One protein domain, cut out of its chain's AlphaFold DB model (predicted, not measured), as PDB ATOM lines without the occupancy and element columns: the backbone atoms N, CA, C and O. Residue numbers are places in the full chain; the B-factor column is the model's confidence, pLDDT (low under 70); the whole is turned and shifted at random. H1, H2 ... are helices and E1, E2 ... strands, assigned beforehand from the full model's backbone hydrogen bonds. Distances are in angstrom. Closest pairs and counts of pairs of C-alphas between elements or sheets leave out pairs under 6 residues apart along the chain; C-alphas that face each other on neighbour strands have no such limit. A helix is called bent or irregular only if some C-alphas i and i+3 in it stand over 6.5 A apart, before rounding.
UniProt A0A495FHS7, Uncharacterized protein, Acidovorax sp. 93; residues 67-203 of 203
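Overview. This is residues 67 to 203 of the 203 residues of an uncharacterized protein of Acidovorax sp. 93 (UniProt A0A495FHS7). What shape do these atoms make? A strongly twisted sheet of five strands, with the long, bent E3 running through it, has H3 slantwise over one face and H2 over the opposite face, where E2 pairs with E3. What else is there? The short H1 only grazes the sheet. The 137 printed residues, of mixed class, have three named helices, then five named strands in a branched, antiparallel sheet. How large is it? It is compact, with a radius of gyration of the C-alphas of 16.6 A and spans of 51 by 35 by 26 A.

Arrangement. Where do H1, residues 73 to 76, and H2, residues 93 to 105, stand? The closest C-alphas of H1 and E3, residues 159 to 171, are those of Tyr 73 and Phe 161, 6.0 A apart. H2 lies over E2, residues 151 to 155, and E3, at a height over the sheet of 8.3 A; its closest C-alphas to E3 are Lys 97 and Trp 160, 6.0 A. And H3, residues 115 to 130? On the opposite face, it touches E4, residues 183 to 189, closest at the C-alphas of Cys 125 and Cys 187, 5.7 A. Which strands pair? E2, E3, E4 and E5, residues 196 to 201, form a meander, each the antiparallel neighbour of the one before, with N 153 and O 161 at 2.8 A, N 166 and O 187 at 2.9 A and N 186 and O 200 at 2.8 A. E1, residues 140 to 146, is E3's antiparallel neighbour, with N 142 and O 169 at 2.8 A. Are the helix backbones complete? Every O i to N i+4 pair is within hydrogen-bond range in H2 and H3; H1 is too short for one.

Along the chain. Where to start? C-alpha 73 of H1 is at (265.482, 268.518, 107.677). Which are long? H3 measures 22.4 A and E3 29.0 A. Where does E5 end? C-alpha 201 is at (268.180, 256.439, 127.179).

Size, cuts and confidence. Is it continuous? The printed part has no cut; H1 to H2 and E3 to E4 are long links. Where is confidence low? Residues 83 to 91, 109 to 112 and 203 are under 70.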
ATOM      1  N   PRO A  67     268.616 267.603  92.552       70.00
ATOM      2  CA  PRO A  67     269.589 267.492  93.629       70.00
ATOM      3  C   PRO A  67     268.877 267.743  94.964       70.00
ATOM      4  O   PRO A  67     268.305 268.809  95.178       70.00
ATOM      5  N   ILE A  68     268.864 266.729  95.833       76.50
ATOM      6  CA  ILE A  68     268.242 266.799  97.157       76.50
ATOM      7  C   ILE A  68     269.269 267.369  98.134       76.50
ATOM      8  O   ILE A  68     270.345 266.792  98.312       76.50
ATOM      9  N   ASP A  69     268.927 268.484  98.781       79.25
ATOM     10  CA  ASP A  69     269.726 269.046  99.869       79.25
ATOM     11  C   ASP A  69     269.491 268.243 101.153       79.25
ATOM     12  O   ASP A  69     268.516 268.451 101.870       79.25
ATOM     13  N   CYS A  70     270.408 267.328 101.467       75.69
ATOM     14  CA  CYS A  70     270.351 266.536 102.699       75.69
ATOM     15  C   CYS A  70     270.620 267.348 103.975       75.69
ATOM     16  O   CYS A  70     270.552 266.794 105.073       75.69
ATOM     17  N   THR A  71     270.924 268.643 103.848       72.62
ATOM     18  CA  THR A  71     271.046 269.570 104.974       72.62
ATOM     19  C   THR A  71     269.732 270.259 105.349       72.62
ATOM     20  O   THR A  71     269.669 270.914 106.395       72.62
ATOM     21  N   ASP A  72     268.687 270.101 104.532       76.44
ATOM     22  CA  ASP A  72     267.312 270.428 104.894       76.44
ATOM     23  C   ASP A  72     266.692 269.247 105.658       76.44
ATOM     24  O   ASP A  72     266.688 268.107 105.180       76.44
ATOM     25  N   TYR A  73     266.128 269.526 106.836       74.00
ATOM     26  CA  TYR A  73     265.482 268.518 107.677       74.00
ATOM     27  C   TYR A  73     264.343 267.783 106.957       74.00
ATOM     28  O   TYR A  73     264.108 266.604 107.222       74.00
ATOM     29  N   LYS A  74     263.660 268.450 106.013       76.19
ATOM     30  CA  LYS A  74     262.587 267.848 105.201       76.19
ATOM     31  C   LYS A  74     263.090 266.687 104.351       76.19
ATOM     32  O   LYS A  74     262.309 265.837 103.928       76.19
ATOM     33  N   HIS A  75     264.389 266.658 104.083       78.12
ATOM     34  CA  HIS A  75     265.033 265.663 103.244       78.12
ATOM     35  C   HIS A  75     265.933 264.713 104.033       78.12
ATOM     36  O   HIS A  75     266.214 263.623 103.536       78.12
ATOM     37  N   THR A  76     266.321 265.056 105.266       74.44
ATOM     38  CA  THR A  76     267.175 264.223 106.132       74.44
ATOM     39  C   THR A  76     266.622 262.809 106.349       74.44
ATOM     40  O   THR A  76     267.397 261.860 106.424       74.44
ATOM     41  N   PHE A  77     265.295 262.638 106.378       74.31
ATOM     42  CA  PHE A  77     264.647 261.324 106.529       74.31
ATOM     43  C   PHE A  77     264.341 260.611 105.203       74.31
ATOM     44  O   PHE A  77     263.801 259.507 105.211       74.31
ATOM     45  N   SER A  78     264.690 261.204 104.059       77.25
ATOM     46  CA  SER A  78     264.494 260.564 102.757       77.25
ATOM     47  C   SER A  78     265.526 259.459 102.509       77.25
ATOM     48  O   SER A  78     266.694 259.582 102.883       77.25
ATOM     49  N   GLU A  79     265.128 258.406 101.791       77.88
ATOM     50  CA  GLU A  79     266.051 257.346 101.349       77.88
ATOM     51  C   GLU A  79     267.241 257.909 100.550       77.88
ATOM     52  O   GLU A  79     268.359 257.409 100.648       77.88
ATOM     53  N   ALA A  80     267.048 259.020  99.831       78.44
ATOM     54  CA  ALA A  80     268.110 259.690  99.082       78.44
ATOM     55  C   ALA A  80     269.222 260.297  99.962       78.44
ATOM     56  O   ALA A  80     270.335 260.529  99.466       78.44
ATOM     57  N   CYS A  81     268.930 260.546 101.242       75.75
ATOM     58  CA  CYS A  81     269.849 261.106 102.235       75.75
ATOM     59  C   CYS A  81     270.346 260.080 103.260       75.75
ATOM     60  O   CYS A  81     271.172 260.403 104.115       75.75
ATOM     61  N   ARG A  82     269.917 258.819 103.153       72.94
ATOM     62  CA  ARG A  82     270.367 257.738 104.029       72.94
ATOM     63  C   ARG A  82     271.885 257.537 103.916       72.94
ATOM     64  O   ARG A  82     272.415 257.347 102.826       72.94
ATOM     65  N   GLY A  83     272.594 257.589 105.048       66.12
ATOM     66  CA  GLY A  83     274.056 257.428 105.105       66.12
ATOM     67  C   GLY A  83     274.863 258.640 104.619       66.12
ATOM     68  O   GLY A  83     276.086 258.643 104.740       66.12
ATOM     69  N   LYS A  84     274.202 259.692 104.122       66.00
ATOM     70  CA  LYS A  84     274.829 260.980 103.816       66.00
ATOM     71  C   LYS A  84     274.759 261.840 105.072       66.00
ATOM     72  O   LYS A  84     273.835 262.627 105.249       66.00
ATOM     73  N   SER A  85     275.709 261.625 105.979       57.12
ATOM     74  CA  SER A  85     275.850 262.450 107.181       57.12
ATOM     75  C   SER A  85     275.922 263.928 106.789       57.12
ATOM     76  O   SER A  85     276.704 264.305 105.917       57.12
ATOM     77  N   THR A  86     275.149 264.777 107.471       54.91
ATOM     78  CA  THR A  86     275.170 266.249 107.349       54.91
ATOM     79  C   THR A  86     276.515 266.875 107.730       54.91
ATOM     80  O   THR A  86     276.680 268.092 107.645       54.91
ATOM     81  N   SER A  87     277.499 266.065 108.122       50.19
ATOM     82  CA  SER A  87     278.890 266.471 108.240       50.19
ATOM     83  C   SER A  87     279.525 266.638 106.854       50.19
ATOM     84  O   SER A  87     280.382 265.849 106.450       50.19
ATOM     85  N   ASN A  88     279.177 267.711 106.140       47.09
ATOM     86  CA  ASN A  88     280.221 268.376 105.365       47.09
ATOM     87  C   ASN A  88     281.300 268.747 106.393       47.09
ATOM     88  O   ASN A  88     281.004 269.453 107.355       47.09
ATOM     89  N   GLY A  89     282.483 268.143 106.273       47.97
ATOM     90  CA  GLY A  89     283.509 268.024 107.317       47.97
ATOM     91  C   GLY A  89     284.209 269.318 107.751       47.97
ATOM     92  O   GLY A  89     285.423 269.311 107.904       47.97
ATOM     93  N   SER A  90     283.477 270.415 107.945       49.53
ATOM     94  CA  SER A  90     284.027 271.734 108.277       49.53
ATOM     95  C   SER A  90     283.355 272.447 109.451       49.53
ATOM     96  O   SER A  90     283.917 273.430 109.922       49.53
ATOM     97  N   ASN A  91     282.193 271.993 109.935       56.91
ATOM     98  CA  ASN A  91     281.412 272.751 110.917       56.91
ATOM     99  C   ASN A  91     281.366 272.024 112.265       56.91
ATOM    100  O   ASN A  91     281.076 270.827 112.326       56.91
ATOM    101  N   SER A  92     281.655 272.742 113.352       77.38
ATOM    102  CA  SER A  92     281.644 272.183 114.708       77.38
ATOM    103  C   SER A  92     280.261 271.613 115.083       77.38
ATOM    104  O   SER A  92     279.230 272.048 114.571       77.38
ATOM    105  N   VAL A  93     280.201 270.651 116.017       81.44
ATOM    106  CA  VAL A  93     278.929 270.082 116.530       81.44
ATOM    107  C   VAL A  93     277.958 271.188 116.972       81.44
ATOM    108  O   VAL A  93     276.748 271.078 116.767       81.44
ATOM    109  N   ALA A  94     278.496 272.275 117.533       86.88
ATOM    110  CA  ALA A  94     277.743 273.452 117.941       86.88
ATOM    111  C   ALA A  94     277.116 274.200 116.753       86.88
ATOM    112  O   ALA A  94     275.949 274.577 116.826       86.88
ATOM    113  N   GLU A  95     277.840 274.377 115.646       86.56
ATOM    114  CA  GLU A  95     277.311 275.014 114.434       86.56
ATOM    115  C   GLU A  95     276.205 274.186 113.781       86.56
ATOM    116  O   GLU A  95     275.185 274.739 113.368       86.56
ATOM    117  N   ALA A  96     276.375 272.862 113.722       82.56
ATOM    118  CA  ALA A  96     275.354 271.967 113.185       82.56
ATOM    119  C   ALA A  96     274.065 272.027 114.024       82.56
ATOM    120  O   ALA A  96     272.976 272.205 113.475       82.56
ATOM    121  N   LYS A  97     274.195 271.990 115.357       89.12
ATOM    122  CA  LYS A  97     273.070 272.190 116.279       89.12
ATOM    123  C   LYS A  97     272.420 273.567 116.097       89.12
ATOM    124  O   LYS A  97     271.199 273.663 116.027       89.12
ATOM    125  N   ALA A  98     273.220 274.628 115.987       90.12
ATOM    126  CA  ALA A  98     272.727 275.992 115.810       90.12
ATOM    127  C   ALA A  98     271.991 276.184 114.475       90.12
ATOM    128  O   ALA A  98     271.013 276.926 114.417       90.12
ATOM    129  N   LYS A  99     272.416 275.502 113.404       88.50
ATOM    130  CA  LYS A  99     271.698 275.504 112.121       88.50
ATOM    131  C   LYS A  99     270.300 274.902 112.270       88.50
ATOM    132  O   LYS A  99     269.342 275.496 111.784       88.50
ATOM    133  N   VAL A 100     270.180 273.774 112.969       89.31
ATOM    134  CA  VAL A 100     268.875 273.157 113.255       89.31
ATOM    135  C   VAL A 100     268.026 274.048 114.157       89.31
ATOM    136  O   VAL A 100     266.842 274.221 113.885       89.31
ATOM    137  N   GLN A 101     268.619 274.693 115.165       92.12
ATOM    138  CA  GLN A 101     267.891 275.654 115.998       92.12
ATOM    139  C   GLN A 101     267.323 276.809 115.162       92.12
ATOM    140  O   GLN A 101     266.144 277.108 115.268       92.12
ATOM    141  N   LYS A 102     268.110 277.385 114.246       90.75
ATOM    142  CA  LYS A 102     267.615 278.427 113.329       90.75
ATOM    143  C   LYS A 102     266.473 277.941 112.437       90.75
ATOM    144  O   LYS A 102     265.584 278.723 112.119       90.75
ATOM    145  N   GLN A 103     266.503 276.677 112.008       89.00
ATOM    146  CA  GLN A 103     265.386 276.090 111.264       89.00
ATOM    147  C   GLN A 103     264.135 276.012 112.139       89.00
ATOM    148  O   GLN A 103     263.071 276.371 111.654       89.00
ATOM    149  N   ILE A 104     264.262 275.595 113.402       90.31
ATOM    150  CA  ILE A 104     263.160 275.566 114.375       90.31
ATOM    151  C   ILE A 104     262.593 276.971 114.598       90.31
ATOM    152  O   ILE A 104     261.386 277.160 114.492       90.31
ATOM    153  N   ASP A 105     263.453 277.961 114.835       89.88
ATOM    154  CA  ASP A 105     263.041 279.344 115.108       89.88
ATOM    155  C   ASP A 105     262.335 279.995 113.903       89.88
ATOM    156  O   ASP A 105     261.511 280.893 114.064       89.88
ATOM    157  N   ALA A 106     262.652 279.545 112.684       88.62
ATOM    158  CA  ALA A 106     262.008 279.995 111.453       88.62
ATOM    159  C   ALA A 106     260.662 279.300 111.174       88.62
ATOM    160  O   ALA A 106     259.935 279.721 110.269       88.62
ATOM    161  N   MET A 107     260.318 278.233 111.903       83.94
ATOM    162  CA  MET A 107     259.015 277.580 111.778       83.94
ATOM    163  C   MET A 107     257.947 278.414 112.478       83.94
ATOM    164  O   MET A 107     258.153 278.964 113.558       83.94
ATOM    165  N   SER A 108     256.763 278.491 111.874       75.69
ATOM    166  CA  SER A 108     255.608 279.062 112.561       75.69
ATOM    167  C   SER A 108     255.278 278.236 113.814       75.69
ATOM    168  O   SER A 108     255.484 277.016 113.790       75.69
ATOM    169  N   PRO A 109     254.738 278.857 114.884       67.75
ATOM    170  CA  PRO A 109     254.328 278.140 116.084       67.75
ATOM    171  C   PRO A 109     253.449 276.955 115.697       67.75
ATOM    172  O   PRO A 109     252.378 277.120 115.111       67.75
ATOM    173  N   THR A 110     253.937 275.749 115.966       65.94
ATOM    174  CA  THR A 110     253.172 274.541 115.686       65.94
ATOM    175  C   THR A 110     252.054 274.494 116.715       65.94
ATOM    176  O   THR A 110     252.325 274.447 117.916       65.94
ATOM    177  N   VAL A 111     250.801 274.572 116.262       67.38
ATOM    178  CA  VAL A 111     249.658 274.329 117.146       67.38
ATOM    179  C   VAL A 111     249.856 272.923 117.710       67.38
ATOM    180  O   VAL A 111     250.007 271.993 116.911       67.38
ATOM    181  N   PRO A 112     249.933 272.752 119.043       69.69
ATOM    182  CA  PRO A 112     250.129 271.432 119.609       69.69
ATOM    183  C   PRO A 112     248.990 270.526 119.131       69.69
ATOM    184  O   PRO A 112     247.850 270.993 119.000       69.69
ATOM    185  N   PRO A 113     249.273 269.248 118.844       81.06
ATOM    186  CA  PRO A 113     248.234 268.325 118.439       81.06
ATOM    187  C   PRO A 113     247.188 268.197 119.552       81.06
ATOM    188  O   PRO A 113     247.419 268.572 120.707       81.06
ATOM    189  N   SER A 114     246.012 267.678 119.201       89.69
ATOM    190  CA  SER A 114     244.932 267.490 120.170       89.69
ATOM    191  C   SER A 114     245.416 266.675 121.375       89.69
ATOM    192  O   SER A 114     246.301 265.822 121.258       89.69
ATOM    193  N   SER A 115     244.827 266.915 122.550       91.44
ATOM    194  CA  SER A 115     245.180 266.178 123.772       91.44
ATOM    195  C   SER A 115     245.079 264.661 123.581       91.44
ATOM    196  O   SER A 115     245.908 263.919 124.098       91.44
ATOM    197  N   GLU A 116     244.123 264.203 122.770       93.62
ATOM    198  CA  GLU A 116     243.976 262.799 122.384       93.62
ATOM    199  C   GLU A 116     245.213 262.255 121.652       93.62
ATOM    200  O   GLU A 116     245.728 261.194 122.014       93.62
ATOM    201  N   VAL A 117     245.743 262.996 120.672       93.00
ATOM    202  CA  VAL A 117     246.963 262.614 119.944       93.00
ATOM    203  C   VAL A 117     248.173 262.630 120.875       93.00
ATOM    204  O   VAL A 117     248.990 261.710 120.833       93.00
ATOM    205  N   VAL A 118     248.270 263.621 121.767       94.56
ATOM    206  CA  VAL A 118     249.359 263.684 122.752       94.56
ATOM    207  C   VAL A 118     249.352 262.449 123.654       94.56
ATOM    208  O   VAL A 118     250.399 261.828 123.832       94.56
ATOM    209  N   GLU A 119     248.195 262.055 124.187       95.94
ATOM    210  CA  GLU A 119     248.069 260.859 125.027       95.94
ATOM    211  C   GLU A 119     248.342 259.564 124.248       95.94
ATOM    212  O   GLU A 119     249.010 258.657 124.758       95.94
ATOM    213  N   ALA A 120     247.904 259.476 122.989       96.62
ATOM    214  CA  ALA A 120     248.247 258.357 122.116       96.62
ATOM    215  C   ALA A 120     249.767 258.259 121.890       96.62
ATOM    216  O   ALA A 120     250.346 257.175 121.989       96.62
ATOM    217  N   ASN A 121     250.440 259.386 121.662       97.12
ATOM    218  CA  ASN A 121     251.886 259.436 121.467       97.12
ATOM    219  C   ASN A 121     252.672 259.122 122.745       97.12
ATOM    220  O   ASN A 121     253.661 258.390 122.668       97.12
ATOM    221  N   LYS A 122     252.201 259.556 123.925       97.75
ATOM    222  CA  LYS A 122     252.772 259.128 125.216       97.75
ATOM    223  C   LYS A 122     252.760 257.604 125.341       97.75
ATOM    224  O   LYS A 122     253.792 257.005 125.644       97.75
ATOM    225  N   LYS A 123     251.623 256.967 125.033       97.88
ATOM    226  CA  LYS A 123     251.482 255.501 125.054       97.88
ATOM    227  C   LYS A 123     252.393 254.819 124.035       97.88
ATOM    228  O   LYS A 123     253.054 253.843 124.378       97.88
ATOM    229  N   ARG A 124     252.475 255.340 122.805       97.88
ATOM    230  CA  ARG A 124     253.372 254.814 121.758       97.88
ATOM    231  C   ARG A 124     254.837 254.895 122.171       97.88
ATOM    232  O   ARG A 124     255.569 253.924 121.989       97.88
ATOM    233  N   CYS A 125     255.251 256.027 122.736       98.12
ATOM    234  CA  CYS A 125     256.612 256.204 123.221       98.12
ATOM    235  C   CYS A 125     256.930 255.213 124.342       98.12
ATOM    236  O   CYS A 125     257.916 254.482 124.259       98.12
ATOM    237  N   LEU A 126     256.051 255.126 125.344       97.88
ATOM    238  CA  LEU A 126     256.231 254.203 126.454       97.88
ATOM    239  C   LEU A 126     256.317 252.749 125.978       97.88
ATOM    240  O   LEU A 126     257.250 252.046 126.348       97.88
ATOM    241  N   ALA A 127     255.396 252.313 125.117       97.62
ATOM    242  CA  ALA A 127     255.404 250.960 124.569       97.62
ATOM    243  C   ALA A 127     256.713 250.653 123.824       97.62
ATOM    244  O   ALA A 127     257.288 249.578 123.993       97.62
ATOM    245  N   LYS A 128     257.220 251.615 123.039       97.69
ATOM    246  CA  LYS A 128     258.487 251.465 122.319       97.69
ATOM    247  C   LYS A 128     259.670 251.319 123.273       97.69
ATOM    248  O   LYS A 128     260.513 250.459 123.039       97.69
ATOM    249  N   ILE A 129     259.720 252.122 124.335       97.12
ATOM    250  CA  ILE A 129     260.789 252.059 125.336       97.12
ATOM    251  C   ILE A 129     260.717 250.753 126.130       97.12
ATOM    252  O   ILE A 129     261.730 250.077 126.271       97.12
ATOM    253  N   VAL A 130     259.533 250.370 126.612       95.88
ATOM    254  CA  VAL A 130     259.324 249.134 127.383       95.88
ATOM    255  C   VAL A 130     259.744 247.905 126.575       95.88
ATOM    256  O   VAL A 130     260.413 247.027 127.112       95.88
ATOM    257  N   ALA A 131     259.474 247.884 125.266       96.06
ATOM    258  CA  ALA A 131     259.931 246.824 124.365       96.06
ATOM    259  C   ALA A 131     261.466 246.751 124.190       96.06
ATOM    260  O   ALA A 131     261.972 245.744 123.703       96.06
ATOM    261  N   MET A 132     262.212 247.800 124.560       93.69
ATOM    262  CA  MET A 132     263.683 247.816 124.553       93.69
ATOM    263  C   MET A 132     264.292 247.379 125.894       93.69
ATOM    264  O   MET A 132     265.509 247.204 125.984       93.69
ATOM    265  N   LEU A 133     263.480 247.226 126.945       93.00
ATOM    266  CA  LEU A 133     263.954 246.797 128.256       93.00
ATOM    267  C   LEU A 133     264.210 245.290 128.263       93.00
ATOM    268  O   LEU A 133     263.484 244.509 127.655       93.00
ATOM    269  N   LYS A 134     265.232 244.873 129.015       90.94
ATOM    270  CA  LYS A 134     265.559 243.453 129.183       90.94
ATOM    271  C   LYS A 134     264.461 242.677 129.923       90.94
ATOM    272  O   LYS A 134     264.236 241.513 129.614       90.94
ATOM    273  N   ASP A 135     263.820 243.317 130.900       92.00
ATOM    274  CA  ASP A 135     262.705 242.769 131.677       92.00
ATOM    275  C   ASP A 135     261.574 243.816 131.738       92.00
ATOM    276  O   ASP A 135     261.549 244.641 132.663       92.00
ATOM    277  N   PRO A 136     260.688 243.835 130.722       93.88
ATOM    278  CA  PRO A 136     259.597 244.802 130.599       93.88
ATOM    279  C   PRO A 136     258.646 244.816 131.800       93.88
ATOM    280  O   PRO A 136     258.252 245.886 132.259       93.88
ATOM    281  N   GLU A 137     258.326 243.642 132.344       93.50
ATOM    282  CA  GLU A 137     257.359 243.468 133.438       93.50
ATOM    283  C   GLU A 137     257.886 244.020 134.773       93.50
ATOM    284  O   GLU A 137     257.123 244.367 135.673       93.50
ATOM    285  N   SER A 138     259.211 244.133 134.916       92.69
ATOM    286  CA  SER A 138     259.841 244.732 136.097       92.69
ATOM    287  C   SER A 138     259.901 246.261 136.079       92.69
ATOM    288  O   SER A 138     260.340 246.865 137.062       92.69
ATOM    289  N   ALA A 139     259.532 246.895 134.964       95.06
ATOM    290  CA  ALA A 139     259.729 248.319 134.767       95.06
ATOM    291  C   ALA A 139     258.806 249.144 135.670       95.06
ATOM    292  O   ALA A 139     257.582 249.086 135.582       95.06
ATOM    293  N   ARG A 140     259.404 249.987 136.512       96.31
ATOM    294  CA  ARG A 140     258.696 251.049 137.227       96.31
ATOM    295  C   ARG A 140     258.748 252.303 136.375       96.31
ATOM    296  O   ARG A 140     259.824 252.862 136.170       96.31
ATOM    297  N   VAL A 141     257.593 252.701 135.867       96.62
ATOM    298  CA  VAL A 141     257.436 253.778 134.890       96.62
ATOM    299  C   VAL A 141     256.895 255.021 135.594       96.62
ATOM    300  O   VAL A 141     255.901 254.937 136.310       96.62
ATOM    301  N   GLY A 142     257.570 256.154 135.420       96.00
ATOM    302  CA  GLY A 142     257.081 257.473 135.819       96.00
ATOM    303  C   GLY A 142     256.236 258.133 134.730       96.00
ATOM    304  O   GLY A 142     255.955 257.537 133.690       96.00
ATOM    305  N   ASP A 143     255.861 259.390 134.941       95.62
ATOM    306  CA  ASP A 143     255.048 260.120 133.972       95.62
ATOM    307  C   ASP A 143     255.799 260.383 132.660       95.62
ATOM    308  O   ASP A 143     257.005 260.656 132.636       95.62
ATOM    309  N   VAL A 144     255.059 260.304 131.550       97.12
ATOM    310  CA  VAL A 144     255.563 260.667 130.224       97.12
ATOM    311  C   VAL A 144     255.272 262.146 129.973       97.12
ATOM    312  O   VAL A 144     254.110 262.558 129.888       97.12
ATOM    313  N   HIS A 145     256.322 262.942 129.801       96.31
ATOM    314  CA  HIS A 145     256.238 264.373 129.530       96.31
ATOM    315  C   HIS A 145     256.576 264.674 128.073       96.31
ATOM    316  O   HIS A 145     257.577 264.204 127.547       96.31
ATOM    317  N   ARG A 146     255.750 265.491 127.418       95.69
ATOM    318  CA  ARG A 146     256.035 266.031 126.084       95.69
ATOM    319  C   ARG A 146     256.761 267.368 126.237       95.69
ATOM    320  O   ARG A 146     256.338 268.194 127.046       95.69
ATOM    321  N   ALA A 147     257.800 267.603 125.444       93.88
ATOM    322  CA  ALA A 147     258.429 268.914 125.323       93.88
ATOM    323  C   ALA A 147     257.402 269.969 124.857       93.88
ATOM    324  O   ALA A 147     256.475 269.640 124.114       93.88
ATOM    325  N   PRO A 148     257.524 271.245 125.264       90.75
ATOM    326  CA  PRO A 148     256.568 272.283 124.869       90.75
ATOM    327  C   PRO A 148     256.585 272.555 123.356       90.75
ATOM    328  O   PRO A 148     255.556 272.910 122.785       90.75
ATOM    329  N   GLY A 149     257.721 272.326 122.697       91.12
ATOM    330  CA  GLY A 149     257.898 272.520 121.265       91.12
ATOM    331  C   GLY A 149     259.059 271.692 120.712       91.12
ATOM    332  O   GLY A 149     259.636 270.882 121.445       91.12
ATOM    333  N   PRO A 150     259.378 271.871 119.423       93.62
ATOM    334  CA  PRO A 150     260.481 271.172 118.790       93.62
ATOM    335  C   PRO A 150     261.840 271.630 119.328       93.62
ATOM    336  O   PRO A 150     262.048 272.806 119.623       93.62
ATOM    337  N   GLU A 151     262.780 270.696 119.409       93.69
ATOM    338  CA  GLU A 151     264.156 270.928 119.837       93.69
ATOM    339  C   GLU A 151     265.160 270.218 118.912       93.69
ATOM    340  O   GLU A 151     264.807 269.234 118.245       93.69
ATOM    341  N   PRO A 152     266.420 270.694 118.841       93.19
ATOM    342  CA  PRO A 152     267.472 269.990 118.127       93.19
ATOM    343  C   PRO A 152     267.799 268.661 118.807       93.19
ATOM    344  O   PRO A 152     268.201 268.620 119.971       93.19
ATOM    345  N   ASP A 153     267.726 267.588 118.036       92.69
ATOM    346  CA  ASP A 153     268.128 266.247 118.426       92.69
ATOM    347  C   ASP A 153     269.234 265.717 117.505       92.69
ATOM    348  O   ASP A 153     269.435 266.240 116.414       92.69
ATOM    349  N   TYR A 154     269.989 264.715 117.950       88.31
ATOM    350  CA  TYR A 154     271.164 264.205 117.247       88.31
ATOM    351  C   TYR A 154     271.200 262.685 117.178       88.31
ATOM    352  O   TYR A 154     271.332 262.029 118.206       88.31
ATOM    353  N   GLU A 155     271.219 262.113 115.979       85.38
ATOM    354  CA  GLU A 155     271.419 260.679 115.767       85.38
ATOM    355  C   GLU A 155     272.668 260.433 114.930       85.38
ATOM    356  O   GLU A 155     272.820 261.012 113.862       85.38
ATOM    357  N   THR A 156     273.535 259.516 115.359       81.81
ATOM    358  CA  THR A 156     274.824 259.248 114.697       81.81
ATOM    359  C   THR A 156     274.704 258.993 113.192       81.81
ATOM    360  O   THR A 156     275.553 259.436 112.428       81.81
ATOM    361  N   ALA A 157     273.650 258.304 112.748       77.38
ATOM    362  CA  ALA A 157     273.445 257.983 111.336       77.38
ATOM    363  C   ALA A 157     272.856 259.138 110.501       77.38
ATOM    364  O   ALA A 157     272.894 259.069 109.274       77.38
ATOM    365  N   ARG A 158     272.278 260.162 111.145       75.50
ATOM    366  CA  ARG A 158     271.482 261.218 110.486       75.50
ATOM    367  C   ARG A 158     271.984 262.640 110.754       75.50
ATOM    368  O   ARG A 158     271.657 263.546 109.997       75.50
ATOM    369  N   GLY A 159     272.794 262.837 111.788       84.06
ATOM    370  CA  GLY A 159     273.228 264.148 112.254       84.06
ATOM    371  C   GLY A 159     272.189 264.826 113.147       84.06
ATOM    372  O   GLY A 159     271.396 264.157 113.815       84.06
ATOM    373  N   TRP A 160     272.234 266.160 113.186       87.81
ATOM    374  CA  TRP A 160     271.266 266.971 113.926       87.81
ATOM    375  C   TRP A 160     269.969 267.141 113.130       87.81
ATOM    376  O   TRP A 160     270.018 267.407 111.931       87.81
ATOM    377  N   PHE A 161     268.823 267.053 113.797       89.31
ATOM    378  CA  PHE A 161     267.497 267.231 113.205       89.31
ATOM    379  C   PHE A 161     266.516 267.836 114.223       89.31
ATOM    380  O   PHE A 161     266.698 267.664 115.427       89.31
ATOM    381  N   PRO A 162     265.483 268.566 113.776       92.88
ATOM    382  CA  PRO A 162     264.444 269.074 114.659       92.88
ATOM    383  C   PRO A 162     263.447 267.955 114.999       92.88
ATOM    384  O   PRO A 162     263.051 267.184 114.124       92.88
ATOM    385  N   SER A 163     263.040 267.851 116.263       94.75
ATOM    386  CA  SER A 163     262.100 266.816 116.719       94.75
ATOM    387  C   SER A 163     261.307 267.259 117.942       94.75
ATOM    388  O   SER A 163     261.717 268.188 118.632       94.75
ATOM    389  N   ILE A 164     260.189 266.591 118.227       95.38
ATOM    390  CA  ILE A 164     259.408 266.806 119.452       95.38
ATOM    391  C   ILE A 164     259.650 265.631 120.398       95.38
ATOM    392  O   ILE A 164     259.323 264.484 120.089       95.38
ATOM    393  N   SER A 165     260.241 265.917 121.557       96.50
ATOM    394  CA  SER A 165     260.646 264.885 122.510       96.50
ATOM    395  C   SER A 165     259.543 264.526 123.499       96.50
ATOM    396  O   SER A 165     258.876 265.392 124.066       96.50
ATOM    397  N   TYR A 166     259.420 263.230 123.770       97.81
ATOM    398  CA  TYR A 166     258.639 262.670 124.867       97.81
ATOM    399  C   TYR A 166     259.587 261.975 125.832       97.81
ATOM    400  O   TYR A 166     260.214 260.989 125.449       97.81
ATOM    401  N   THR A 167     259.702 262.477 127.057       97.88
ATOM    402  CA  THR A 167     260.603 261.956 128.086       97.88
ATOM    403  C   THR A 167     259.848 261.149 129.132       97.88
ATOM    404  O   THR A 167     258.712 261.464 129.476       97.88
ATOM    405  N   VAL A 168     260.474 260.096 129.648       97.75
ATOM    406  CA  VAL A 168     259.912 259.263 130.717       97.75
ATOM    407  C   VAL A 168     261.018 258.750 131.626       97.75
ATOM    408  O   VAL A 168     262.093 258.371 131.165       97.75
ATOM    409  N   SER A 169     260.756 258.730 132.928       97.19
ATOM    410  CA  SER A 169     261.632 258.094 133.913       97.19
ATOM    411  C   SER A 169     261.282 256.615 134.050       97.19
ATOM    412  O   SER A 169     260.123 256.284 134.283       97.19
ATOM    413  N   ILE A 170     262.261 255.719 133.919       96.44
ATOM    414  CA  ILE A 170     262.061 254.273 134.074       96.44
ATOM    415  C   ILE A 170     263.136 253.679 134.978       96.44
ATOM    416  O   ILE A 170     264.331 253.841 134.738       96.44
ATOM    417  N   ASN A 171     262.707 252.916 135.980       95.75
ATOM    418  CA  ASN A 171     263.572 252.090 136.817       95.75
ATOM    419  C   ASN A 171     263.210 250.612 136.612       95.75
ATOM    420  O   ASN A 171     262.179 250.152 137.099       95.75
ATOM    421  N   ALA A 172     264.043 249.878 135.880       94.69
ATOM    422  CA  ALA A 172     263.842 248.462 135.570       94.69
ATOM    423  C   ALA A 172     264.942 247.601 136.202       94.69
ATOM    424  O   ALA A 172     266.027 248.098 136.524       94.69
ATOM    425  N   LYS A 173     264.676 246.302 136.378       93.75
ATOM    426  CA  LYS A 173     265.682 245.371 136.895       93.75
ATOM    427  C   LYS A 173     266.787 245.128 135.869       93.75
ATOM    428  O   LYS A 173     266.548 245.027 134.666       93.75
ATOM    429  N   ASN A 174     268.014 244.996 136.357       89.81
ATOM    430  CA  ASN A 174     269.143 244.536 135.558       89.81
ATOM    431  C   ASN A 174     269.144 242.998 135.424       89.81
ATOM    432  O   ASN A 174     268.263 242.297 135.920       89.81
ATOM    433  N   SER A 175     270.180 242.448 134.785       89.62
ATOM    434  CA  SER A 175     270.347 240.998 134.600       89.62
ATOM    435  C   SER A 175     270.450 240.176 135.886       89.62
ATOM    436  O   SER A 175     270.325 238.960 135.818       89.62
ATOM    437  N   PHE A 176     270.698 240.816 137.028       91.75
ATOM    438  CA  PHE A 176     270.819 240.187 138.343       91.75
ATOM    439  C   PHE A 176     269.546 240.364 139.190       91.75
ATOM    440  O   PHE A 176     269.537 240.025 140.368       91.75
ATOM    441  N   GLY A 177     268.472 240.919 138.613       91.19
ATOM    442  CA  GLY A 177     267.187 241.115 139.288       91.19
ATOM    443  C   GLY A 177     267.121 242.335 140.216       91.19
ATOM    444  O   GLY A 177     266.096 242.539 140.871       91.19
ATOM    445  N   GLY A 178     268.177 243.153 140.269       93.81
ATOM    446  CA  GLY A 178     268.248 244.361 141.094       93.81
ATOM    447  C   GLY A 178     267.859 245.628 140.331       93.81
ATOM    448  O   GLY A 178     268.153 245.757 139.142       93.81
ATOM    449  N   TYR A 179     267.234 246.582 141.023       93.12
ATOM    450  CA  TYR A 179     266.997 247.933 140.508       93.12
ATOM    451  C   TYR A 179     268.255 248.784 140.686       93.12
ATOM    452  O   TYR A 179     268.828 248.812 141.773       93.12
ATOM    453  N   THR A 180     268.669 249.499 139.642       88.81
ATOM    454  CA  THR A 180     269.899 250.316 139.658       88.81
ATOM    455  C   THR A 180     269.632 251.819 139.710       88.81
ATOM    456  O   THR A 180     270.561 252.605 139.576       88.81
ATOM    457  N   GLY A 181     268.371 252.220 139.888       91.44
ATOM    458  CA  GLY A 181     267.950 253.619 139.868       91.44
ATOM    459  C   GLY A 181     267.160 253.974 138.609       91.44
ATOM    460  O   GLY A 181     267.117 253.217 137.639       91.44
ATOM    461  N   SER A 182     266.488 255.123 138.659       93.69
ATOM    462  CA  SER A 182     265.699 255.625 137.536       93.69
ATOM    463  C   SER A 182     266.607 256.177 136.444       93.69
ATOM    464  O   SER A 182     267.502 256.966 136.734       93.69
ATOM    465  N   LYS A 183     266.346 255.794 135.194       94.94
ATOM    466  CA  LYS A 183     266.962 256.369 133.997       94.94
ATOM    467  C   LYS A 183     265.921 257.144 133.208       94.94
ATOM    468  O   LYS A 183     264.780 256.697 133.084       94.94
ATOM    469  N   THR A 184     266.320 258.268 132.632       96.69
ATOM    470  CA  THR A 184     265.456 259.013 131.716       96.69
ATOM    471  C   THR A 184     265.573 258.412 130.326       96.69
ATOM    472  O   THR A 184     266.666 258.186 129.820       96.69
ATOM    473  N   TRP A 185     264.443 258.180 129.681       97.56
ATOM    474  CA  TRP A 185     264.351 257.796 128.282       97.56
ATOM    475  C   TRP A 185     263.651 258.893 127.495       97.56
ATOM    476  O   TRP A 185     262.874 259.659 128.063       97.56
ATOM    477  N   ALA A 186     263.912 258.962 126.192       97.50
ATOM    478  CA  ALA A 186     263.178 259.817 125.274       97.50
ATOM    479  C   ALA A 186     262.811 259.102 123.979       97.50
ATOM    480  O   ALA A 186     263.613 258.339 123.431       97.50
ATOM    481  N   CYS A 187     261.635 259.435 123.454       98.00
ATOM    482  CA  CYS A 187     261.294 259.248 122.050       98.00
ATOM    483  C   CYS A 187     261.276 260.600 121.352       98.00
ATOM    484  O   CYS A 187     260.624 261.529 121.825       98.00
ATOM    485  N   SER A 188     261.951 260.680 120.216       96.56
ATOM    486  CA  SER A 188     261.962 261.854 119.357       96.56
ATOM    487  C   SER A 188     260.970 261.617 118.232       96.56
ATOM    488  O   SER A 188     261.153 260.689 117.439       96.56
ATOM    489  N   PHE A 189     259.911 262.414 118.187       95.12
ATOM    490  CA  PHE A 189     258.937 262.382 117.108       95.12
ATOM    491  C   PHE A 189     259.303 263.377 116.013       95.12
ATOM    492  O   PHE A 189     260.005 264.362 116.255       95.12
ATOM    493  N   ASP A 190     258.809 263.130 114.806       91.75
ATOM    494  CA  ASP A 190     258.787 264.141 113.758       91.75
ATOM    495  C   ASP A 190     257.951 265.362 114.177       91.75
ATOM    496  O   ASP A 190     257.225 265.355 115.171       91.75
ATOM    497  N   LEU A 191     258.060 266.448 113.415       90.62
ATOM    498  CA  LEU A 191     257.400 267.713 113.752       90.62
ATOM    499  C   LEU A 191     255.870 267.652 113.668       90.62
ATOM    500  O   LEU A 191     255.201 268.490 114.263       90.62
ATOM    501  N   ALA A 192     255.321 266.675 112.940       90.06
ATOM    502  CA  ALA A 192     253.886 266.404 112.898       90.06
ATOM    503  C   ALA A 192     253.429 265.429 114.001       90.06
ATOM    504  O   ALA A 192     252.236 265.152 114.116       90.06
ATOM    505  N   GLU A 193     254.363 264.905 114.798       91.88
ATOM    506  CA  GLU A 193     254.140 263.926 115.862       91.88
ATOM    507  C   GLU A 193     253.413 262.653 115.407       91.88
ATOM    508  O   GLU A 193     252.620 262.054 116.137       91.88
ATOM    509  N   GLN A 194     253.700 262.220 114.184       91.56
ATOM    510  CA  GLN A 194     253.143 261.027 113.563       91.56
ATOM    511  C   GLN A 194     254.088 259.835 113.698       91.56
ATOM    512  O   GLN A 194     253.636 258.720 113.977       91.56
ATOM    513  N   GLU A 195     255.396 260.047 113.595       92.75
ATOM    514  CA  GLU A 195     256.397 258.982 113.561       92.75
ATOM    515  C   GLU A 195     257.456 259.148 114.649       92.75
ATOM    516  O   GLU A 195     257.975 260.236 114.882       92.75
ATOM    517  N   ILE A 196     257.813 258.038 115.306       95.06
ATOM    518  CA  ILE A 196     258.966 258.001 116.210       95.06
ATOM    519  C   ILE A 196     260.217 257.858 115.349       95.06
ATOM    520  O   ILE A 196     260.488 256.788 114.804       95.06
ATOM    521  N   LEU A 197     260.995 258.930 115.267       92.56
ATOM    522  CA  LEU A 197     262.250 258.981 114.526       92.56
ATOM    523  C   LEU A 197     263.363 258.234 115.261       92.56
ATOM    524  O   LEU A 197     264.208 257.594 114.628       92.56
ATOM    525  N   ARG A 198     263.355 258.320 116.599       93.25
ATOM    526  CA  ARG A 198     264.380 257.750 117.476       93.25
ATOM    527  C   ARG A 198     263.852 257.463 118.880       93.25
ATOM    528  O   ARG A 198     262.997 258.179 119.390       93.25
ATOM    529  N   THR A 199     264.437 256.467 119.540       96.38
ATOM    530  CA  THR A 199     264.264 256.202 120.976       96.38
ATOM    531  C   THR A 199     265.636 256.029 121.629       96.38
ATOM    532  O   THR A 199     266.501 255.364 121.059       96.38
ATOM    533  N   ARG A 200     265.865 256.642 122.795       94.62
ATOM    534  CA  ARG A 200     267.151 256.587 123.515       94.62
ATOM    535  C   ARG A 200     266.980 256.637 125.031       94.62
ATOM    536  O   ARG A 200     265.989 257.172 125.517       94.62
ATOM    537  N   SER A 201     267.982 256.152 125.756       93.88
ATOM    538  CA  SER A 201     268.180 256.439 127.179       93.88
ATOM    539  C   SER A 201     269.204 257.557 127.359       93.88
ATOM    540  O   SER A 201     270.147 257.662 126.574       93.88
ATOM    541  N   PHE A 202     269.049 258.348 128.412       89.44
ATOM    542  CA  PHE A 202     270.083 259.219 128.956       89.44
ATOM    543  C   PHE A 202     270.705 258.518 130.168       89.44
ATOM    544  O   PHE A 202     269.989 257.868 130.939       89.44
ATOM    545  N   GLU A 203     272.031 258.584 130.274       69.50
ATOM    546  CA  GLU A 203     272.781 258.073 131.429       69.50
ATOM    547  C   GLU A 203     272.769 259.063 132.591       69.50
ATOM    548  O   GLU A 203     272.808 260.287 132.325       69.50
TER     549      GLU A 203